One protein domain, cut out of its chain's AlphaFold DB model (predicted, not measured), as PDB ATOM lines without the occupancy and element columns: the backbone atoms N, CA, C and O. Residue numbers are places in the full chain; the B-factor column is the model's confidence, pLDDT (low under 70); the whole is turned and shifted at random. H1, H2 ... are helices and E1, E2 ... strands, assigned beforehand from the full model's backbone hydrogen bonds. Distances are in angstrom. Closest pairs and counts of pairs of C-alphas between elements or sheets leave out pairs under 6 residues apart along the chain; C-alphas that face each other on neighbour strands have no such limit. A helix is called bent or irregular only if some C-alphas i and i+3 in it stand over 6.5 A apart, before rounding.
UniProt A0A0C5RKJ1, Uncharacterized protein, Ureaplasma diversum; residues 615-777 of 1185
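Overview. This is residues 615 to 777 of the 1185 residues of an uncharacterized protein of Ureaplasma diversum (UniProt A0A0C5RKJ1). Picture a rod built mostly of strands that run along its length: a twisted five-stranded sheet, with the long hairpin E5 and E6 on one side of it, and alongside it a three-stranded sheet of E4, E3 and E10 that reaches toward one end. Toward the other end lie the tip of that hairpin, the short helix H2 and the long loop of residues 742 to 760, while the small parallel pair E8 and E9 sits beside the five-stranded sheet near E1. The printed part has 163 residues, with three named helices and ten named strands in the order H1 E1 E2 E3 H2 E4 H3 E5 E6 E7 E8 E9 E10. The larger sheet has the order E1 - E2 - E7 - E6 - E5 and the other E4 - E3 - E10, both all antiparallel; the class is mostly strand. The whole is compact, with a radius of gyration of the C-alphas of 17.1 A, and spans 60 by 27 by 27 A.

Along the chain. Start with the longest strand, E6, residues 709 to 721: find C-alpha 709 at (99.627, 43.883, -34.622) and run 39.6 A to C-alpha 721 at (97.546, 78.562, -15.574). Beside it are E5, residues 696 to 706, 32.2 A long, and E7, residues 727 to 733, 20.1 A long. The same sheet holds E2, residues 631 to 636, 16.8 A, and E1, residues 625 to 628. In the second sheet look for E3, residues 651 to 659, 24.8 A; E4, residues 682 to 687, 16.4 A; and E10, residues 768 to 776, 25.9 A, which ends at C-alpha 776 at (89.609, 77.972, 4.376). The short strands are E8, residues 739 to 741, and E9, residues 761 to 763. The helices are H1, residues 619 to 622; H2, residues 670 to 676, 10.1 A; and H3, residues 688 to 691.

Arrangement. Begin with E5, E6 and E7, a meander, each strand the antiparallel neighbour of the one before. Look at N 702 and O 713, 2.9 A apart, in the hairpin of E5 and E6, and at N 718 and O 730, 2.8 A, in the hairpin of E6 and E7. On the other side of E7 is E2, with N 634 and O 729 at 3.0 A, and E1 forms a hairpin with E2, with N 633 and O 625 at 2.8 A. E1 and E5 are the edge strands. Toward the second sheet, the closest C-alphas of E4 and E5 are those of Val 686 and Phe 696, 7.2 A apart. There, E3 is the inner strand: N 684 and O 657 are 3.0 A apart toward E4, and N 656 and O 771 are 2.9 A apart toward E10. H3 stands at this sheet's level, at a height of 3.2 A, and only grazes the larger sheet with residues 688 to 691. H1 only grazes the larger sheet with residues 621 to 622. E8 and E9 are parallel, with N 740 and O 761 at 2.8 A; the closest C-alphas of E1 and E8, Ser 625 and Leu 741, are 7.6 A apart. Residues 662 to 663 pair antiparallel with residues 761 to 762 of E9. H2 is on neither of the two larger sheets; it is only just irregular, with C-alphas 673 and 676 6.7 A apart. In H2, 2 of 3 O i to N i+4 pairs are within hydrogen-bond range; H1 and H3 are too short for such a pair.

Size, cuts and confidence. The two C-alphas farthest apart are those of Asn 752 and Ser 777, 60.8 A. The printed part, residues 615 to 777, has no cut. The long links are E2 to E3, with 14 residues, and E8 to E9, with 19. The mean pLDDT of the printed part is 94.0, and no printed residue is under 70.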
ATOM      1  N   LEU A 615      82.795  69.884  -9.962       96.12
ATOM      2  CA  LEU A 615      82.494  70.987 -10.870       96.12
ATOM      3  C   LEU A 615      81.404  70.580 -11.871       96.12
ATOM      4  O   LEU A 615      81.450  69.493 -12.441       96.12
ATOM      5  N   GLU A 616      80.475  71.496 -12.141       95.31
ATOM      6  CA  GLU A 616      79.448  71.339 -13.172       95.31
ATOM      7  C   GLU A 616      79.455  72.556 -14.113       95.31
ATOM      8  O   GLU A 616      78.728  73.525 -13.895       95.31
ATOM      9  N   PRO A 617      80.304  72.573 -15.148       93.88
ATOM     10  CA  PRO A 617      80.321  73.677 -16.095       93.88
ATOM     11  C   PRO A 617      79.076  73.672 -16.996       93.88
ATOM     12  O   PRO A 617      78.398  72.656 -17.171       93.88
ATOM     13  N   HIS A 618      78.788  74.817 -17.616       92.50
ATOM     14  CA  HIS A 618      77.778  74.884 -18.672       92.50
ATOM     15  C   HIS A 618      78.293  74.135 -19.907       92.50
ATOM     16  O   HIS A 618      79.463  74.270 -20.269       92.50
ATOM     17  N   ILE A 619      77.425  73.387 -20.593       90.00
ATOM     18  CA  ILE A 619      77.824  72.483 -21.682       90.00
ATOM     19  C   ILE A 619      78.700  73.148 -22.753       90.00
ATOM     20  O   ILE A 619      79.685  72.563 -23.190       90.00
ATOM     21  N   HIS A 620      78.375  74.371 -23.179       87.75
ATOM     22  CA  HIS A 620      79.147  75.078 -24.210       87.75
ATOM     23  C   HIS A 620      80.542  75.501 -23.747       87.75
ATOM     24  O   HIS A 620      81.452  75.537 -24.567       87.75
ATOM     25  N   ASP A 621      80.714  75.756 -22.451       92.69
ATOM     26  CA  ASP A 621      81.995  76.164 -21.876       92.69
ATOM     27  C   ASP A 621      82.894  74.966 -21.582       92.69
ATOM     28  O   ASP A 621      84.082  75.150 -21.361       92.69
ATOM     29  N   ALA A 622      82.347  73.747 -21.574       93.31
ATOM     30  CA  ALA A 622      83.056  72.508 -21.257       93.31
ATOM     31  C   ALA A 622      83.564  71.750 -22.500       93.31
ATOM     32  O   ALA A 622      84.202  70.702 -22.377       93.31
ATOM     33  N   ARG A 623      83.246  72.246 -23.705       93.19
ATOM     34  CA  ARG A 623      83.560  71.569 -24.968       93.19
ATOM     35  C   ARG A 623      85.024  71.723 -25.353       93.19
ATOM     36  O   ARG A 623      85.532  72.834 -25.486       93.19
ATOM     37  N   TRP A 624      85.667  70.594 -25.610       96.00
ATOM     38  CA  TRP A 624      86.995  70.522 -26.200       96.00
ATOM     39  C   TRP A 624      86.922  70.775 -27.707       96.00
ATOM     40  O   TRP A 624      85.910  70.514 -28.360       96.00
ATOM     41  N   SER A 625      88.019  71.275 -28.265       96.50
ATOM     42  CA  SER A 625      88.177  71.517 -29.701       96.50
ATOM     43  C   SER A 625      89.517  70.975 -30.193       96.50
ATOM     44  O   SER A 625      90.449  70.804 -29.410       96.50
ATOM     45  N   LEU A 626      89.626  70.678 -31.489       96.56
ATOM     46  CA  LEU A 626      90.902  70.296 -32.094       96.56
ATOM     47  C   LEU A 626      91.652  71.553 -32.526       96.56
ATOM     48  O   LEU A 626      91.161  72.317 -33.356       96.56
ATOM     49  N   LYS A 627      92.857  71.743 -31.992       96.62
ATOM     50  CA  LYS A 627      93.795  72.765 -32.474       96.62
ATOM     51  C   LYS A 627      94.535  72.278 -33.719       96.62
ATOM     52  O   LYS A 627      94.784  73.048 -34.642       96.62
ATOM     53  N   GLN A 628      94.875  70.991 -33.732       94.62
ATOM     54  CA  GLN A 628      95.452  70.246 -34.851       94.62
ATOM     55  C   GLN A 628      94.846  68.837 -34.857       94.62
ATOM     56  O   GLN A 628      94.201  68.439 -33.887       94.62
ATOM     57  N   SER A 629      95.069  68.051 -35.914       94.88
ATOM     58  CA  SER A 629      94.517  66.691 -36.006       94.88
ATOM     59  C   SER A 629      94.951  65.779 -34.856       94.88
ATOM     60  O   SER A 629      94.238  64.834 -34.559       94.88
ATOM     61  N   ASN A 630      96.081  66.047 -34.199       96.81
ATOM     62  CA  ASN A 630      96.622  65.268 -33.084       96.81
ATOM     63  C   ASN A 630      96.688  66.046 -31.751       96.81
ATOM     64  O   ASN A 630      97.352  65.587 -30.822       96.81
ATOM     65  N   GLU A 631      96.045  67.215 -31.649       98.00
ATOM     66  CA  GLU A 631      96.037  68.047 -30.435       98.00
ATOM     67  C   GLU A 631      94.620  68.561 -30.135       98.00
ATOM     68  O   GLU A 631      94.068  69.371 -30.888       98.00
ATOM     69  N   ALA A 632      94.053  68.117 -29.012       98.25
ATOM     70  CA  ALA A 632      92.774  68.579 -28.482       98.25
ATOM     71  C   ALA A 632      92.996  69.539 -27.305       98.25
ATOM     72  O   ALA A 632      93.851  69.293 -26.456       98.25
ATOM     73  N   VAL A 633      92.236  70.631 -27.252       98.38
ATOM     74  CA  VAL A 633      92.424  71.712 -26.277       98.38
ATOM     75  C   VAL A 633      91.108  72.158 -25.649       98.38
ATOM     76  O   VAL A 633      90.048  72.105 -26.282       98.38
ATOM     77  N   TRP A 634      91.198  72.642 -24.412       97.81
ATOM     78  CA  TRP A 634      90.095  73.250 -23.674       97.81
ATOM     79  C   TRP A 634      90.603  74.291 -22.676       97.81
ATOM     80  O   TRP A 634      91.664  74.117 -22.082       97.81
ATOM     81  N   THR A 635      89.823  75.347 -22.455       97.56
ATOM     82  CA  THR A 635      90.121  76.390 -21.469       97.56
ATOM     83  C   THR A 635      88.987  76.463 -20.458       97.56
ATOM     84  O   THR A 635      87.859  76.818 -20.796       97.56
ATOM     85  N   MET A 636      89.295  76.168 -19.198       97.19
ATOM     86  CA  MET A 636      88.389  76.409 -18.085       97.19
ATOM     87  C   MET A 636      88.485  77.874 -17.665       97.19
ATOM     88  O   MET A 636      89.489  78.298 -17.087       97.19
ATOM     89  N   ASN A 637      87.430  78.640 -17.946       96.62
ATOM     90  CA  ASN A 637      87.350  80.049 -17.573       96.62
ATOM     91  C   ASN A 637      87.462  80.242 -16.048       96.62
ATOM     92  O   ASN A 637      86.908  79.457 -15.271       96.62
ATOM     93  N   ASN A 638      88.122  81.320 -15.620       95.94
ATOM     94  CA  ASN A 638      88.352  81.625 -14.207       95.94
ATOM     95  C   ASN A 638      87.069  81.673 -13.347       95.94
ATOM     96  O   ASN A 638      87.134  81.394 -12.147       95.94
ATOM     97  N   LYS A 639      85.891  81.938 -13.940       96.25
ATOM     98  CA  LYS A 639      84.601  81.997 -13.232       96.25
ATOM     99  C   LYS A 639      84.291  80.719 -12.446       96.25
ATOM    100  O   LYS A 639      83.654  80.796 -11.401       96.25
ATOM    101  N   TYR A 640      84.792  79.567 -12.898       97.12
ATOM    102  CA  TYR A 640      84.574  78.266 -12.256       97.12
ATOM    103  C   TYR A 640      85.373  78.058 -10.964       97.12
ATOM    104  O   TYR A 640      84.994  77.237 -10.132       97.12
ATOM    105  N   ILE A 641      86.457  78.815 -10.778       96.25
ATOM    106  CA  ILE A 641      87.365  78.695  -9.625       96.25
ATOM    107  C   ILE A 641      87.442  79.978  -8.785       96.25
ATOM    108  O   ILE A 641      88.013  79.974  -7.693       96.25
ATOM    109  N   LYS A 642      86.853  81.077  -9.276       95.69
ATOM    110  CA  LYS A 642      86.915  82.418  -8.681       95.69
ATOM    111  C   LYS A 642      86.484  82.451  -7.213       95.69
ATOM    112  O   LYS A 642      87.159  83.059  -6.391       95.69
ATOM    113  N   HIS A 643      85.369  81.799  -6.895       95.12
ATOM    114  CA  HIS A 643      84.782  81.797  -5.551       95.12
ATOM    115  C   HIS A 643      85.332  80.685  -4.642       95.12
ATOM    116  O   HIS A 643      85.010  80.649  -3.459       95.12
ATOM    117  N   THR A 644      86.166  79.789  -5.179       95.44
ATOM    118  CA  THR A 644      86.704  78.621  -4.472       95.44
ATOM    119  C   THR A 644      88.228  78.705  -4.384       95.44
ATOM    120  O   THR A 644      88.759  79.279  -3.432       95.44
ATOM    121  N   LEU A 645      88.954  78.194  -5.382       96.25
ATOM    122  CA  LEU A 645      90.417  78.133  -5.382       96.25
ATOM    123  C   LEU A 645      91.068  79.522  -5.402       96.25
ATOM    124  O   LEU A 645      92.152  79.686  -4.853       96.25
ATOM    125  N   LEU A 646      90.431  80.527  -6.007       95.38
ATOM    126  CA  LEU A 646      90.967  81.895  -6.055       95.38
ATOM    127  C   LEU A 646      90.482  82.787  -4.902       95.38
ATOM    128  O   LEU A 646      90.828  83.968  -4.860       95.38
ATOM    129  N   SER A 647      89.701  82.249  -3.959       92.69
ATOM    130  CA  SER A 647      89.320  82.997  -2.761       92.69
ATOM    131  C   SER A 647      90.549  83.291  -1.892       92.69
ATOM    132  O   SER A 647      91.447  82.461  -1.762       92.69
ATOM    133  N   LYS A 648      90.586  84.482  -1.282       86.50
ATOM    134  CA  LYS A 648      91.762  85.034  -0.586       86.50
ATOM    135  C   LYS A 648      92.265  84.160   0.573       86.50
ATOM    136  O   LYS A 648      93.456  84.178   0.861       86.50
ATOM    137  N   GLU A 649      91.372  83.422   1.229       87.75
ATOM    138  CA  GLU A 649      91.687  82.559   2.381       87.75
ATOM    139  C   GLU A 649      91.836  81.074   2.011       87.75
ATOM    140  O   GLU A 649      92.017  80.240   2.893       87.75
ATOM    141  N   SER A 650      91.739  80.724   0.724       94.81
ATOM    142  CA  SER A 650      91.821  79.331   0.282       94.81
ATOM    143  C   SER A 650      93.269  78.848   0.183       94.81
ATOM    144  O   SER A 650      94.070  79.402  -0.567       94.81
ATOM    145  N   THR A 651      93.579  77.751   0.870       95.62
ATOM    146  CA  THR A 651      94.874  77.053   0.842       95.62
ATOM    147  C   THR A 651      94.689  75.557   0.567       95.62
ATOM    148  O   THR A 651      93.559  75.072   0.453       95.62
ATOM    149  N   ASN A 652      95.793  74.805   0.445       96.25
ATOM    150  CA  ASN A 652      95.786  73.354   0.181       96.25
ATOM    151  C   ASN A 652      94.925  72.993  -1.043       96.25
ATOM    152  O   ASN A 652      94.084  72.087  -1.010       96.25
ATOM    153  N   ARG A 653      95.099  73.787  -2.102       97.62
ATOM    154  CA  ARG A 653      94.257  73.795  -3.295       97.62
ATOM    155  C   ARG A 653      94.714  72.714  -4.270       97.62
ATOM    156  O   ARG A 653      95.892  72.629  -4.596       97.62
ATOM    157  N   SER A 654      93.790  71.892  -4.757       98.12
ATOM    158  CA  SER A 654      94.098  70.861  -5.756       98.12
ATOM    159  C   SER A 654      92.917  70.552  -6.669       98.12
ATOM    160  O   SER A 654      91.761  70.836  -6.337       98.12
ATOM    161  N   LEU A 655      93.235  69.972  -7.826       98.06
ATOM    162  CA  LEU A 655      92.288  69.478  -8.818       98.06
ATOM    163  C   LEU A 655      92.489  67.973  -9.002       98.06
ATOM    164  O   LEU A 655      93.574  67.544  -9.392       98.06
ATOM    165  N   ASP A 656      91.441  67.193  -8.767       97.31
ATOM    166  CA  ASP A 656      91.382  65.782  -9.141       97.31
ATOM    167  C   ASP A 656      90.637  65.674 -10.481       97.31
ATOM    168  O   ASP A 656      89.489  66.117 -10.603       97.31
ATOM    169  N   LEU A 657      91.308  65.133 -11.497       97.25
ATOM    170  CA  LEU A 657      90.835  65.096 -12.879       97.25
ATOM    171  C   LEU A 657      90.686  63.652 -13.358       97.25
ATOM    172  O   LEU A 657      91.611  62.850 -13.222       97.25
ATOM    173  N   GLU A 658      89.556  63.351 -13.993       96.31
ATOM    174  CA  GLU A 658      89.349  62.111 -14.747       96.31
ATOM    175  C   GLU A 658      89.052  62.457 -16.209       96.31
ATOM    176  O   GLU A 658      87.993  63.011 -16.519       96.31
ATOM    177  N   LEU A 659      89.990  62.147 -17.105       96.31
ATOM    178  CA  LEU A 659      89.864  62.381 -18.541       96.31
ATOM    179  C   LEU A 659      89.466  61.089 -19.271       96.31
ATOM    180  O   LEU A 659      90.143  60.062 -19.185       96.31
ATOM    181  N   TYR A 660      88.381  61.180 -20.035       96.19
ATOM    182  CA  TYR A 660      87.843  60.128 -20.886       96.19
ATOM    183  C   TYR A 660      88.470  60.236 -22.280       96.19
ATOM    184  O   TYR A 660      88.049  61.046 -23.106       96.19
ATOM    185  N   ALA A 661      89.498  59.433 -22.543       95.56
ATOM    186  CA  ALA A 661      90.180  59.368 -23.832       95.56
ATOM    187  C   ALA A 661      90.821  57.988 -24.003       95.56
ATOM    188  O   ALA A 661      91.442  57.488 -23.068       95.56
ATOM    189  N   ASN A 662      90.682  57.367 -25.175       95.94
ATOM    190  CA  ASN A 662      91.377  56.111 -25.484       95.94
ATOM    191  C   ASN A 662      91.423  55.839 -27.001       95.94
ATOM    192  O   ASN A 662      90.823  56.570 -27.794       95.94
ATOM    193  N   MET A 663      92.115  54.773 -27.410       95.25
ATOM    194  CA  MET A 663      92.146  54.289 -28.788       95.25
ATOM    195  C   MET A 663      90.749  53.914 -29.297       95.25
ATOM    196  O   MET A 663      89.978  53.226 -28.624       95.25
ATOM    197  N   LEU A 664      90.438  54.318 -30.527       95.12
ATOM    198  CA  LEU A 664      89.237  53.907 -31.241       95.12
ATOM    199  C   LEU A 664      89.541  52.667 -32.090       95.12
ATOM    200  O   LEU A 664      90.032  52.768 -33.212       95.12
ATOM    201  N   VAL A 665      89.207  51.495 -31.550       94.38
ATOM    202  CA  VAL A 665      89.268  50.209 -32.260       94.38
ATOM    203  C   VAL A 665      87.846  49.698 -32.467       94.38
ATOM    204  O   VAL A 665      87.050  49.671 -31.526       94.38
ATOM    205  N   PHE A 666      87.507  49.310 -33.696       92.06
ATOM    206  CA  PHE A 666      86.172  48.846 -34.077       92.06
ATOM    207  C   PHE A 666      85.949  47.367 -33.722       92.06
ATOM    208  O   PHE A 666      85.670  46.541 -34.586       92.06
ATOM    209  N   ASP A 667      86.047  47.051 -32.431       90.81
ATOM    210  CA  ASP A 667      85.806  45.731 -31.848       90.81
ATOM    211  C   ASP A 667      84.624  45.741 -30.854       90.81
ATOM    212  O   ASP A 667      83.947  46.752 -30.650       90.81
ATOM    213  N   HIS A 668      84.371  44.608 -30.193       90.31
ATOM    214  CA  HIS A 668      83.323  44.491 -29.172       90.31
ATOM    215  C   HIS A 668      83.597  45.325 -27.902       90.31
ATOM    216  O   HIS A 668      82.682  45.541 -27.109       90.31
ATOM    217  N   LYS A 669      84.833  45.809 -27.696       91.12
ATOM    218  CA  LYS A 669      85.239  46.624 -26.539       91.12
ATOM    219  C   LYS A 669      85.239  48.124 -26.825       91.12
ATOM    220  O   LYS A 669      85.416  48.891 -25.884       91.12
ATOM    221  N   LYS A 670      84.992  48.554 -28.068       91.38
ATOM    222  CA  LYS A 670      84.999  49.954 -28.532       91.38
ATOM    223  C   LYS A 670      84.441  50.955 -27.512       91.38
ATOM    224  O   LYS A 670      85.113  51.920 -27.166       91.38
ATOM    225  N   THR A 671      83.223  50.721 -27.019       89.75
ATOM    226  CA  THR A 671      82.556  51.621 -26.062       89.75
ATOM    227  C   THR A 671      83.103  51.468 -24.642       89.75
ATOM    228  O   THR A 671      83.369  52.467 -23.977       89.75
ATOM    229  N   ILE A 672      83.316  50.228 -24.182       90.75
ATOM    230  CA  ILE A 672      83.817  49.933 -22.828       90.75
ATOM    231  C   ILE A 672      85.196  50.563 -22.608       90.75
ATOM    232  O   ILE A 672      85.449  51.130 -21.547       90.75
ATOM    233  N   ARG A 673      86.054  50.504 -23.633       92.06
ATOM    234  CA  ARG A 673      87.428  51.007 -23.621       92.06
ATOM    235  C   ARG A 673      87.517  52.492 -23.268       92.06
ATOM    236  O   ARG A 673      88.445  52.881 -22.576       92.06
ATOM    237  N   VAL A 674      86.561  53.304 -23.720       89.56
ATOM    238  CA  VAL A 674      86.600  54.768 -23.559       89.56
ATOM    239  C   VAL A 674      85.676  55.248 -22.437       89.56
ATOM    240  O   VAL A 674      86.028  56.186 -21.730       89.56
ATOM    241  N   LEU A 675      84.484  54.652 -22.286       87.00
ATOM    242  CA  LEU A 675      83.417  55.229 -21.454       87.00
ATOM    243  C   LEU A 675      83.151  54.499 -20.134       87.00
ATOM    244  O   LEU A 675      82.730  55.145 -19.180       87.00
ATOM    245  N   LEU A 676      83.332  53.175 -20.082       83.69
ATOM    246  CA  LEU A 676      82.808  52.355 -18.976       83.69
ATOM    247  C   LEU A 676      83.890  51.790 -18.052       83.69
ATOM    248  O   LEU A 676      83.619  51.549 -16.881       83.69
ATOM    249  N   SER A 677      85.099  51.546 -18.558       84.06
ATOM    250  CA  SER A 677      86.190  51.005 -17.745       84.06
ATOM    251  C   SER A 677      86.867  52.108 -16.930       84.06
ATOM    252  O   SER A 677      87.424  53.048 -17.493       84.06
ATOM    253  N   GLU A 678      86.848  51.971 -15.602       81.56
ATOM    254  CA  GLU A 678      87.532  52.886 -14.679       81.56
ATOM    255  C   GLU A 678      89.058  52.870 -14.823       81.56
ATOM    256  O   GLU A 678      89.694  53.903 -14.607       81.56
ATOM    257  N   ASP A 679      89.626  51.726 -15.208       83.75
ATOM    258  CA  ASP A 679      91.075  51.529 -15.362       83.75
ATOM    259  C   ASP A 679      91.627  52.205 -16.623       83.75
ATOM    260  O   ASP A 679      92.814  52.508 -16.710       83.75
ATOM    261  N   ASN A 680      90.757  52.471 -17.597       85.56
ATOM    262  CA  ASN A 680      91.125  53.063 -18.880       85.56
ATOM    263  C   ASN A 680      91.034  54.593 -18.903       85.56
ATOM    264  O   ASN A 680      91.367  55.205 -19.920       85.56
ATOM    265  N   LYS A 681      90.561  55.215 -17.817       91.88
ATOM    266  CA  LYS A 681      90.504  56.674 -17.687       91.88
ATOM    267  C   LYS A 681      91.864  57.213 -17.263       91.88
ATOM    268  O   LYS A 681      92.532  56.635 -16.408       91.88
ATOM    269  N   ILE A 682      92.235  58.379 -17.778       95.38
ATOM    270  CA  ILE A 682      93.444  59.070 -17.328       95.38
ATOM    271  C   ILE A 682      93.090  59.842 -16.056       95.38
ATOM    272  O   ILE A 682      92.351  60.827 -16.109       95.38
ATOM    273  N   LYS A 683      93.597  59.376 -14.910       96.25
ATOM    274  CA  LYS A 683      93.357  59.973 -13.590       96.25
ATOM    275  C   LYS A 683      94.604  60.720 -13.135       96.25
ATOM    276  O   LYS A 683      95.658  60.110 -12.964       96.25
ATOM    277  N   VAL A 684      94.494  62.031 -12.937       97.06
ATOM    278  CA  VAL A 684      95.607  62.865 -12.466       97.06
ATOM    279  C   VAL A 684      95.158  63.776 -11.334       97.06
ATOM    280  O   VAL A 684      94.042  64.292 -11.337       97.06
ATOM    281  N   LYS A 685      96.056  63.990 -10.375       97.56
ATOM    282  CA  LYS A 685      95.890  64.964  -9.302       97.56
ATOM    283  C   LYS A 685      96.888  66.090  -9.498       97.56
ATOM    284  O   LYS A 685      98.082  65.834  -9.626       97.56
ATOM    285  N   VAL A 686      96.390  67.318  -9.528       97.75
ATOM    286  CA  VAL A 686      97.184  68.521  -9.779       97.75
ATOM    287  C   VAL A 686      97.199  69.374  -8.518       97.75
ATOM    288  O   VAL A 686      96.142  69.772  -8.023       97.75
ATOM    289  N   ASP A 687      98.395  69.666  -8.011       97.94
ATOM    290  CA  ASP A 687      98.590  70.677  -6.975       97.94
ATOM    291  C   ASP A 687      98.430  72.070  -7.601       97.94
ATOM    292  O   ASP A 687      99.146  72.449  -8.532       97.94
ATOM    293  N   PHE A 688      97.450  72.832  -7.116       97.62
ATOM    294  CA  PHE A 688      97.159  74.146  -7.673       97.62
ATOM    295  C   PHE A 688      98.229  75.184  -7.292       97.62
ATOM    296  O   PHE A 688      98.470  76.109  -8.063       97.62
ATOM    297  N   GLU A 689      98.914  75.020  -6.155       96.38
ATOM    298  CA  GLU A 689     100.012  75.900  -5.727       96.38
ATOM    299  C   GLU A 689     101.251  75.765  -6.621       96.38
ATOM    300  O   GLU A 689     102.032  76.712  -6.775       96.38
ATOM    301  N   GLU A 690     101.446  74.586  -7.212       97.31
ATOM    302  CA  GLU A 690     102.485  74.341  -8.213       97.31
ATOM    303  C   GLU A 690     102.039  74.801  -9.605       97.31
ATOM    304  O   GLU A 690     102.814  75.441 -10.321       97.31
ATOM    305  N   LEU A 691     100.775  74.551  -9.966       97.62
ATOM    306  CA  LEU A 691     100.224  74.884 -11.281       97.62
ATOM    307  C   LEU A 691     100.304  76.383 -11.608       97.62
ATOM    308  O   LEU A 691     100.575  76.747 -12.752       97.62
ATOM    309  N   ILE A 692     100.100  77.255 -10.613       95.88
ATOM    310  CA  ILE A 692     100.209  78.715 -10.786       95.88
ATOM    311  C   ILE A 692     101.643  79.183 -11.094       95.88
ATOM    312  O   ILE A 692     101.832  80.308 -11.551       95.88
ATOM    313  N   LYS A 693     102.659  78.347 -10.837       96.19
ATOM    314  CA  LYS A 693     104.079  78.660 -11.078       96.19
ATOM    315  C   LYS A 693     104.579  78.019 -12.365       96.19
ATOM    316  O   LYS A 693     105.340  78.637 -13.106       96.19
ATOM    317  N   THR A 694     104.187  76.772 -12.612       97.25
ATOM    318  CA  THR A 694     104.704  75.962 -13.718       97.25
ATOM    319  C   THR A 694     103.628  75.050 -14.303       97.25
ATOM    320  O   THR A 694     102.852  74.472 -13.543       97.25
ATOM    321  N   PRO A 695     103.604  74.837 -15.633       97.75
ATOM    322  CA  PRO A 695     102.680  73.893 -16.250       97.75
ATOM    323  C   PRO A 695     102.868  72.459 -15.741       97.75
ATOM    324  O   PRO A 695     103.982  71.933 -15.743       97.75
ATOM    325  N   PHE A 696     101.763  71.800 -15.400       98.38
ATOM    326  CA  PHE A 696     101.724  70.375 -15.095       98.38
ATOM    327  C   PHE A 696     101.762  69.553 -16.390       98.38
ATOM    328  O   PHE A 696     101.109  69.901 -17.379       98.38
ATOM    329  N   LYS A 697     102.517  68.450 -16.392       98.06
ATOM    330  CA  LYS A 697     102.658  67.547 -17.542       98.06
ATOM    331  C   LYS A 697     102.490  66.099 -17.103       98.06
ATOM    332  O   LYS A 697     103.152  65.657 -16.171       98.06
ATOM    333  N   HIS A 698     101.658  65.357 -17.822       97.88
ATOM    334  CA  HIS A 698     101.454  63.927 -17.624       97.88
ATOM    335  C   HIS A 698     101.514  63.205 -18.968       97.88
ATOM    336  O   HIS A 698     100.821  63.587 -19.909       97.88
ATOM    337  N   SER A 699     102.345  62.172 -19.065       97.50
ATOM    338  CA  SER A 699     102.518  61.372 -20.277       97.50
ATOM    339  C   SER A 699     102.155  59.917 -20.027       97.50
ATOM    340  O   SER A 699     102.440  59.387 -18.953       97.50
ATOM    341  N   GLY A 700     101.619  59.259 -21.046       96.50
ATOM    342  CA  GLY A 700     101.338  57.829 -21.026       96.50
ATOM    343  C   GLY A 700     101.217  57.266 -22.437       96.50
ATOM    344  O   GLY A 700     101.500  57.957 -23.416       96.50
ATOM    345  N   THR A 701     100.794  56.008 -22.540       96.75
ATOM    346  CA  THR A 701     100.704  55.280 -23.811       96.75
ATOM    347  C   THR A 701      99.432  54.447 -23.821       96.75
ATOM    348  O   THR A 701      99.168  53.713 -22.871       96.75
ATOM    349  N   PHE A 702      98.649  54.543 -24.894       95.56
ATOM    350  CA  PHE A 702      97.591  53.579 -25.184       95.56
ATOM    351  C   PHE A 702      98.168  52.419 -25.990       95.56
ATOM    352  O   PHE A 702      98.931  52.660 -26.923       95.56
ATOM    353  N   SER A 703      97.784  51.189 -25.658       93.75
ATOM    354  CA  SER A 703      98.358  49.976 -26.243       93.75
ATOM    355  C   SER A 703      97.263  48.952 -26.520       93.75
ATOM    356  O   SER A 703      96.601  48.499 -25.592       93.75
ATOM    357  N   GLU A 704      97.090  48.553 -27.779       93.38
ATOM    358  CA  GLU A 704      96.078  47.574 -28.201       93.38
ATOM    359  C   GLU A 704      96.631  46.639 -29.283       93.38
ATOM    360  O   GLU A 704      97.490  47.020 -30.080       93.38
ATOM    361  N   ILE A 705      96.102  45.414 -29.337       90.94
ATOM    362  CA  ILE A 705      96.374  44.473 -30.428       90.94
ATOM    363  C   ILE A 705      95.234  44.588 -31.438       90.94
ATOM    364  O   ILE A 705      94.105  44.201 -31.147       90.94
ATOM    365  N   VAL A 706      95.537  45.083 -32.637       89.38
ATOM    366  CA  VAL A 706      94.579  45.179 -33.746       89.38
ATOM    367  C   VAL A 706      95.107  44.384 -34.929       89.38
ATOM    368  O   VAL A 706      96.253  44.564 -35.330       89.38
ATOM    369  N   ASP A 707      94.294  43.479 -35.479       84.50
ATOM    370  CA  ASP A 707      94.677  42.621 -36.612       84.50
ATOM    371  C   ASP A 707      96.014  41.882 -36.384       84.50
ATOM    372  O   ASP A 707      96.876  41.814 -37.263       84.50
ATOM    373  N   ASN A 708      96.205  41.346 -35.171       86.31
ATOM    374  CA  ASN A 708      97.435  40.687 -34.704       86.31
ATOM    375  C   ASN A 708      98.694  41.579 -34.705       86.31
ATOM    376  O   ASN A 708      99.813  41.067 -34.649       86.31
ATOM    377  N   LYS A 709      98.538  42.907 -34.746       90.50
ATOM    378  CA  LYS A 709      99.627  43.883 -34.622       90.50
ATOM    379  C   LYS A 709      99.461  44.708 -33.354       90.50
ATOM    380  O   LYS A 709      98.382  45.224 -33.080       90.50
ATOM    381  N   GLN A 710     100.550  44.864 -32.609       93.44
ATOM    382  CA  GLN A 710     100.605  45.781 -31.475       93.44
ATOM    383  C   GLN A 710     100.645  47.225 -31.992       93.44
ATOM    384  O   GLN A 710     101.537  47.581 -32.764       93.44
ATOM    385  N   ILE A 711      99.703  48.052 -31.552       94.62
ATOM    386  CA  ILE A 711      99.662  49.489 -31.824       94.62
ATOM    387  C   ILE A 711      99.820  50.217 -30.492       94.62
ATOM    388  O   ILE A 711      99.036  49.990 -29.573       94.62
ATOM    389  N   ASN A 712     100.821  51.098 -30.413       95.50
ATOM    390  CA  ASN A 712     101.095  51.928 -29.244       95.50
ATOM    391  C   ASN A 712     101.016  53.407 -29.642       95.50
ATOM    392  O   ASN A 712     101.673  53.820 -30.598       95.50
ATOM    393  N   ILE A 713     100.237  54.204 -28.911       96.88
ATOM    394  CA  ILE A 713     100.068  55.642 -29.148       96.88
ATOM    395  C   ILE A 713     100.421  56.384 -27.865       96.88
ATOM    396  O   ILE A 713      99.674  56.315 -26.887       96.88
ATOM    397  N   ASN A 714     101.546  57.099 -27.856       97.88
ATOM    398  CA  ASN A 714     101.890  57.941 -26.714       97.88
ATOM    399  C   ASN A 714     101.044  59.214 -26.717       97.88
ATOM    400  O   ASN A 714     100.672  59.737 -27.773       97.88
ATOM    401  N   TYR A 715     100.781  59.722 -25.519       97.88
ATOM    402  CA  TYR A 715     100.085  60.975 -25.301       97.88
ATOM    403  C   TYR A 715     100.787  61.838 -24.253       97.88
ATOM    404  O   TYR A 715     101.500  61.347 -23.376       97.88
ATOM    405  N   LEU A 716     100.531  63.143 -24.329       98.38
ATOM    406  CA  LEU A 716     100.948  64.155 -23.369       98.38
ATOM    407  C   LEU A 716      99.753  65.054 -23.033       98.38
ATOM    408  O   LEU A 716      99.251  65.778 -23.892       98.38
ATOM    409  N   LEU A 717      99.342  65.044 -21.767       98.50
ATOM    410  CA  LEU A 717      98.430  66.014 -21.174       98.50
ATOM    411  C   LEU A 717      99.250  67.141 -20.537       98.50
ATOM    412  O   LEU A 717     100.053  66.901 -19.636       98.50
ATOM    413  N   THR A 718      99.044  68.372 -20.997       98.56
ATOM    414  CA  THR A 718      99.626  69.588 -20.418       98.56
ATOM    415  C   THR A 718      98.521  70.456 -19.836       98.56
ATOM    416  O   THR A 718      97.525  70.720 -20.507       98.56
ATOM    417  N   ILE A 719      98.713  70.918 -18.601       98.56
ATOM    418  CA  ILE A 719      97.793  71.812 -17.898       98.56
ATOM    419  C   ILE A 719      98.579  73.051 -17.486       98.56
ATOM    420  O   ILE A 719      99.661  72.939 -16.914       98.56
ATOM    421  N   SER A 720      98.064  74.236 -17.790       98.12
ATOM    422  CA  SER A 720      98.744  75.501 -17.497       98.12
ATOM    423  C   SER A 720      97.775  76.549 -16.975       98.12
ATOM    424  O   SER A 720      96.618  76.586 -17.388       98.12
ATOM    425  N   TYR A 721      98.259  77.392 -16.070       97.81
ATOM    426  CA  TYR A 721      97.546  78.562 -15.574       97.81
ATOM    427  C   TYR A 721      98.014  79.803 -16.336       97.81
ATOM    428  O   TYR A 721      99.221  79.987 -16.509       97.81
ATOM    429  N   ASP A 722      97.085  80.619 -16.831       96.19
ATOM    430  CA  ASP A 722      97.419  81.815 -17.612       96.19
ATOM    431  C   ASP A 722      97.268  83.129 -16.831       96.19
ATOM    432  O   ASP A 722      96.872  83.162 -15.667       96.19
ATOM    433  N   GLN A 723      97.616  84.234 -17.493       93.12
ATOM    434  CA  GLN A 723      97.576  85.584 -16.924       93.12
ATOM    435  C   GLN A 723      96.151  86.097 -16.666       93.12
ATOM    436  O   GLN A 723      95.968  87.026 -15.884       93.12
ATOM    437  N   GLU A 724      95.144  85.501 -17.305       94.12
ATOM    438  CA  GLU A 724      93.727  85.812 -17.095       94.12
ATOM    439  C   GLU A 724      93.106  84.941 -15.989       94.12
ATOM    440  O   GLU A 724      91.899  85.005 -15.737       94.12
ATOM    441  N   ASN A 725      93.933  84.160 -15.288       95.62
ATOM    442  CA  ASN A 725      93.554  83.214 -14.247       95.62
ATOM    443  C   ASN A 725      92.719  82.022 -14.747       95.62
ATOM    444  O   ASN A 725      92.015  81.393 -13.950       95.62
ATOM    445  N   ASN A 726      92.762  81.704 -16.043       97.50
ATOM    446  CA  ASN A 726      92.125  80.508 -16.590       97.50
ATOM    447  C   ASN A 726      93.049  79.287 -16.458       97.50
ATOM    448  O   ASN A 726      94.266  79.411 -16.293       97.50
ATOM    449  N   ILE A 727      92.468  78.089 -16.579       98.31
ATOM    450  CA  ILE A 727      93.228  76.835 -16.669       98.31
ATOM    451  C   ILE A 727      93.104  76.272 -18.083       98.31
ATOM    452  O   ILE A 727      92.013  75.921 -18.528       98.31
ATOM    453  N   ASN A 728      94.230  76.169 -18.780       98.31
ATOM    454  CA  ASN A 728      94.326  75.680 -20.149       98.31
ATOM    455  C   ASN A 728      94.803  74.228 -20.173       98.31
ATOM    456  O   ASN A 728      95.846  73.904 -19.605       98.31
ATOM    457  N   PHE A 729      94.065  73.381 -20.884       98.44
ATOM    458  CA  PHE A 729      94.319  71.959 -21.074       98.44
ATOM    459  C   PHE A 729      94.687  71.696 -22.537       98.44
ATOM    460  O   PHE A 729      93.995  72.153 -23.449       98.44
ATOM    461  N   SER A 730      95.760  70.941 -22.767       98.38
ATOM    462  CA  SER A 730      96.151  70.428 -24.085       98.38
ATOM    463  C   SER A 730      96.461  68.940 -23.980       98.38
ATOM    464  O   SER A 730      97.299  68.531 -23.176       98.38
ATOM    465  N   PHE A 731      95.774  68.129 -24.780       98.56
ATOM    466  CA  PHE A 731      96.005  66.699 -24.929       98.56
ATOM    467  C   PHE A 731      96.540  66.426 -26.329       98.56
ATOM    468  O   PHE A 731      95.836  66.615 -27.326       98.56
ATOM    469  N   LYS A 732      97.790  65.980 -26.403       98.25
ATOM    470  CA  LYS A 732      98.497  65.739 -27.658       98.25
ATOM    471  C   LYS A 732      98.880  64.275 -27.793       98.25
ATOM    472  O   LYS A 732      99.314  63.678 -26.813       98.25
ATOM    473  N   ILE A 733      98.767  63.730 -29.001       98.12
ATOM    474  CA  ILE A 733      99.240  62.382 -29.348       98.12
ATOM    475  C   ILE A 733     100.334  62.430 -30.418       98.12
ATOM    476  O   ILE A 733     100.441  63.402 -31.179       98.12
ATOM    477  N   ASP A 734     101.146  61.380 -30.479       94.56
ATOM    478  CA  ASP A 734     102.243  61.283 -31.444       94.56
ATOM    479  C   ASP A 734     101.748  61.180 -32.900       94.56
ATOM    480  O   ASP A 734     100.753  60.524 -33.218       94.56
ATOM    481  N   SER A 735     102.487  61.817 -33.813       88.62
ATOM    482  CA  SER A 735     102.328  61.613 -35.258       88.62
ATOM    483  C   SER A 735     102.688  60.161 -35.613       88.62
ATOM    484  O   SER A 735     103.644  59.636 -35.040       88.62
ATOM    485  N   PRO A 736     101.988  59.499 -36.554       93.38
ATOM    486  CA  PRO A 736     101.039  60.058 -37.525       93.38
ATOM    487  C   PRO A 736      99.553  59.863 -37.165       93.38
ATOM    488  O   PRO A 736      98.710  59.804 -38.065       93.38
ATOM    489  N   TYR A 737      99.222  59.727 -35.879       96.69
ATOM    490  CA  TYR A 737      97.861  59.455 -35.410       96.69
ATOM    491  C   TYR A 737      97.014  60.725 -35.257       96.69
ATOM    492  O   TYR A 737      97.526  61.792 -34.924       96.69
ATOM    493  N   GLY A 738      95.702  60.603 -35.477       97.44
ATOM    494  CA  GLY A 738      94.727  61.680 -35.284       97.44
ATOM    495  C   GLY A 738      93.718  61.421 -34.158       97.44
ATOM    496  O   GLY A 738      93.445  60.278 -33.789       97.44
ATOM    497  N   ILE A 739      93.157  62.503 -33.623       97.81
ATOM    498  CA  ILE A 739      92.109  62.543 -32.603       97.81
ATOM    499  C   ILE A 739      90.764  62.823 -33.285       97.81
ATOM    500  O   ILE A 739      90.638  63.771 -34.059       97.81
ATOM    501  N   LYS A 740      89.728  62.051 -32.945       94.94
ATOM    502  CA  LYS A 740      88.328  62.371 -33.267       94.94
ATOM    503  C   LYS A 740      87.610  62.836 -32.003       94.94
ATOM    504  O   LYS A 740      87.631  62.145 -30.988       94.94
ATOM    505  N   LEU A 741      86.935  63.981 -32.090       94.44
ATOM    506  CA  LEU A 741      85.974  64.402 -31.072       94.44
ATOM    507  C   LEU A 741      84.615  63.739 -31.322       94.44
ATOM    508  O   LEU A 741      84.124  63.738 -32.453       94.44
ATOM    509  N   GLY A 742      84.023  63.173 -30.275       92.62
ATOM    510  CA  GLY A 742      82.727  62.496 -30.320       92.62
ATOM    511  C   GLY A 742      82.697  61.233 -29.469       92.62
ATOM    512  O   GLY A 742      83.629  60.943 -28.722       92.62
ATOM    513  N   LEU A 743      81.615  60.466 -29.574       90.94
ATOM    514  CA  LEU A 743      81.418  59.266 -28.771       90.94
ATOM    515  C   LEU A 743      81.725  57.993 -29.570       90.94
ATOM    516  O   LEU A 743      81.323  57.898 -30.736       90.94
ATOM    517  N   PRO A 744      82.389  56.989 -28.966       91.31
ATOM    518  CA  PRO A 744      82.810  55.756 -29.646       91.31
ATOM    519  C   PRO A 744      81.652  54.958 -30.243       91.31
ATOM    520  O   PRO A 744      81.785  54.393 -31.332       91.31
ATOM    521  N   GLN A 745      80.500  54.923 -29.576       86.75
ATOM    522  CA  GLN A 745      79.320  54.206 -30.050       86.75
ATOM    523  C   GLN A 745      78.772  54.764 -31.372       86.75
ATOM    524  O   GLN A 745      78.291  53.984 -32.188       86.75
ATOM    525  N   ASN A 746      78.971  56.060 -31.640       86.12
ATOM    526  CA  ASN A 746      78.509  56.745 -32.855       86.12
ATOM    527  C   ASN A 746      79.494  56.635 -34.025       86.12
ATOM    528  O   ASN A 746      79.265  57.189 -35.099       86.12
ATOM    529  N   GLN A 747      80.612  55.939 -33.817       87.56
ATOM    530  CA  GLN A 747      81.654  55.763 -34.814       87.56
ATOM    531  C   GLN A 747      81.570  54.397 -35.487       87.56
ATOM    532  O   GLN A 747      81.344  53.380 -34.825       87.56
ATOM    533  N   TYR A 748      81.859  54.370 -36.787       83.19
ATOM    534  CA  TYR A 748      81.769  53.175 -37.626       83.19
ATOM    535  C   TYR A 748      83.045  52.968 -38.448       83.19
ATOM    536  O   TYR A 748      83.681  53.962 -38.811       83.19
ATOM    537  N   PRO A 749      83.422  51.707 -38.734       83.56
ATOM    538  CA  PRO A 749      84.616  51.405 -39.509       83.56
ATOM    539  C   PRO A 749      84.467  51.837 -40.971       83.56
ATOM    540  O   PRO A 749      83.384  51.772 -41.562       83.56
ATOM    541  N   ASN A 750      85.589  52.229 -41.570       74.38
ATOM    542  CA  ASN A 750      85.709  52.440 -43.008       74.38
ATOM    543  C   ASN A 750      86.062  51.102 -43.678       74.38
ATOM    544  O   ASN A 750      87.203  50.644 -43.623       74.38
ATOM    545  N   GLY A 751      85.072  50.452 -44.293       76.38
ATOM    546  CA  GLY A 751      85.247  49.117 -44.872       76.38
ATOM    547  C   GLY A 751      85.492  48.056 -43.795       76.38
ATOM    548  O   GLY A 751      84.807  48.047 -42.776       76.38
ATOM    549  N   ASN A 752      86.473  47.176 -44.020       79.38
ATOM    550  CA  ASN A 752      86.807  46.075 -43.104       79.38
ATOM    551  C   ASN A 752      87.917  46.422 -42.091       79.38
ATOM    552  O   ASN A 752      88.322  45.548 -41.331       79.38
ATOM    553  N   SER A 753      88.441  47.655 -42.084       84.88
ATOM    554  CA  SER A 753      89.529  48.029 -41.169       84.88
ATOM    555  C   SER A 753      89.020  48.186 -39.737       84.88
ATOM    556  O   SER A 753      88.106  48.976 -39.488       84.88
ATOM    557  N   MET A 754      89.646  47.493 -38.780       90.44
ATOM    558  CA  MET A 754      89.339  47.653 -37.353       90.44
ATOM    559  C   MET A 754      89.986  48.897 -36.727       90.44
ATOM    560  O   MET A 754      89.630  49.274 -35.610       90.44
ATOM    561  N   PHE A 755      90.899  49.562 -37.439       92.75
ATOM    562  CA  PHE A 755      91.607  50.749 -36.964       92.75
ATOM    563  C   PHE A 755      91.806  51.774 -38.085       92.75
ATOM    564  O   PHE A 755      92.065  51.423 -39.235       92.75
ATOM    565  N   ASP A 756      91.679  53.055 -37.746       92.06
ATOM    566  CA  ASP A 756      91.857  54.175 -38.671       92.06
ATOM    567  C   ASP A 756      92.822  55.184 -38.050       92.06
ATOM    568  O   ASP A 756      92.540  55.799 -37.022       92.06
ATOM    569  N   GLN A 757      93.973  55.350 -38.698       92.50
ATOM    570  CA  GLN A 757      95.075  56.161 -38.196       92.50
ATOM    571  C   GLN A 757      94.710  57.645 -38.041       92.50
ATOM    572  O   GLN A 757      95.187  58.299 -37.118       92.50
ATOM    573  N   THR A 758      93.840  58.184 -38.899       91.69
ATOM    574  CA  THR A 758      93.469  59.611 -38.886       91.69
ATOM    575  C   THR A 758      92.486  59.975 -37.768       91.69
ATOM    576  O   THR A 758      92.244  61.149 -37.503       91.69
ATOM    577  N   ARG A 759      91.941  58.964 -37.088       93.38
ATOM    578  CA  ARG A 759      90.956  59.059 -35.999       93.38
ATOM    579  C   ARG A 759      91.205  57.950 -34.970       93.38
ATOM    580  O   ARG A 759      90.275  57.294 -34.501       93.38
ATOM    581  N   ALA A 760      92.485  57.736 -34.678       95.50
ATOM    582  CA  ALA A 760      93.019  56.639 -33.885       95.50
ATOM    583  C   ALA A 760      92.696  56.748 -32.393       95.50
ATOM    584  O   ALA A 760      92.553  55.727 -31.729       95.50
ATOM    585  N   VAL A 761      92.575  57.969 -31.867       97.00
ATOM    586  CA  VAL A 761      92.144  58.240 -30.488       97.00
ATOM    587  C   VAL A 761      90.817  58.979 -30.529       97.00
ATOM    588  O   VAL A 761      90.623  59.872 -31.354       97.00
ATOM    589  N   ILE A 762      89.897  58.614 -29.643       96.56
ATOM    590  CA  ILE A 762      88.612  59.291 -29.502       96.56
ATOM    591  C   ILE A 762      88.486  59.951 -28.135       96.56
ATOM    592  O   ILE A 762      88.868  59.377 -27.114       96.56
ATOM    593  N   ILE A 763      87.940  61.164 -28.143       96.06
ATOM    594  CA  ILE A 763      87.694  61.980 -26.958       96.06
ATOM    595  C   ILE A 763      86.260  62.525 -27.063       96.06
ATOM    596  O   ILE A 763      85.934  63.157 -28.070       96.06
ATOM    597  N   PRO A 764      85.374  62.305 -26.074       94.81
ATOM    598  CA  PRO A 764      84.076  62.974 -26.024       94.81
ATOM    599  C   PRO A 764      84.224  64.499 -26.099       94.81
ATOM    600  O   PRO A 764      85.226  65.051 -25.655       94.81
ATOM    601  N   TYR A 765      83.213  65.210 -26.607       93.69
ATOM    602  CA  TYR A 765      83.274  66.679 -26.646       93.69
ATOM    603  C   TYR A 765      83.433  67.294 -25.257       93.69
ATOM    604  O   TYR A 765      84.071  68.332 -25.131       93.69
ATOM    605  N   VAL A 766      82.882  66.651 -24.228       94.31
ATOM    606  CA  VAL A 766      83.052  67.051 -22.831       94.31
ATOM    607  C   VAL A 766      83.625  65.865 -22.054       94.31
ATOM    608  O   VAL A 766      82.869  65.033 -21.552       94.31
ATOM    609  N   PRO A 767      84.962  65.717 -22.040       94.69
ATOM    610  CA  PRO A 767      85.618  64.477 -21.651       94.69
ATOM    611  C   PRO A 767      86.170  64.486 -20.228       94.69
ATOM    612  O   PRO A 767      86.795  63.505 -19.850       94.69
ATOM    613  N   MET A 768      86.047  65.570 -19.459       95.25
ATOM    614  CA  MET A 768      86.793  65.711 -18.208       95.25
ATOM    615  C   MET A 768      85.886  65.962 -17.015       95.25
ATOM    616  O   MET A 768      85.173  66.962 -16.960       95.25
ATOM    617  N   LYS A 769      85.955  65.058 -16.038       95.81
ATOM    618  CA  LYS A 769      85.349  65.235 -14.720       95.81
ATOM    619  C   LYS A 769      86.371  65.910 -13.811       95.81
ATOM    620  O   LYS A 769      87.533  65.512 -13.795       95.81
ATOM    621  N   ILE A 770      85.934  66.922 -13.063       96.88
ATOM    622  CA  ILE A 770      86.811  67.752 -12.230       96.88
ATOM    623  C   ILE A 770      86.245  67.810 -10.818       96.88
ATOM    624  O   ILE A 770      85.089  68.190 -10.627       96.88
ATOM    625  N   SER A 771      87.073  67.478  -9.829       96.75
ATOM    626  CA  SER A 771      86.797  67.759  -8.421       96.75
ATOM    627  C   SER A 771      87.836  68.730  -7.868       96.75
ATOM    628  O   SER A 771      89.033  68.556  -8.072       96.75
ATOM    629  N   MET A 772      87.379  69.765  -7.173       97.56
ATOM    630  CA  MET A 772      88.224  70.787  -6.561       97.56
ATOM    631  C   MET A 772      88.302  70.552  -5.057       97.56
ATOM    632  O   MET A 772      87.260  70.451  -4.408       97.56
ATOM    633  N   SER A 773      89.507  70.524  -4.495       97.69
ATOM    634  CA  SER A 773      89.729  70.472  -3.047       97.69
ATOM    635  C   SER A 773      90.425  71.738  -2.569       97.69
ATOM    636  O   SER A 773      91.396  72.169  -3.186       97.69
ATOM    637  N   TYR A 774      89.962  72.316  -1.462       97.88
ATOM    638  CA  TYR A 774      90.574  73.488  -0.827       97.88
ATOM    639  C   TYR A 774      90.210  73.569   0.662       97.88
ATOM    640  O   TYR A 774      89.287  72.899   1.134       97.88
ATOM    641  N   THR A 775      90.957  74.370   1.416       97.75
ATOM    642  CA  THR A 775      90.743  74.624   2.847       97.75
ATOM    643  C   THR A 775      90.660  76.126   3.104       97.75
ATOM    644  O   THR A 775      91.440  76.868   2.520       97.75
ATOM    645  N   ASN A 776      89.719  76.575   3.935       95.44
ATOM    646  CA  ASN A 776      89.609  77.972   4.376       95.44
ATOM    647  C   ASN A 776      89.008  78.070   5.795       95.44
ATOM    648  O   ASN A 776      88.625  77.058   6.381       95.44
ATOM    649  N   SER A 777      88.900  79.285   6.338       92.75
ATOM    650  CA  SER A 777      88.282  79.587   7.646       92.75
ATOM    651  C   SER A 777      86.769  79.832   7.597       92.75
ATOM    652  O   SER A 777      86.131  80.013   8.635       92.75
TER     653      SER A 777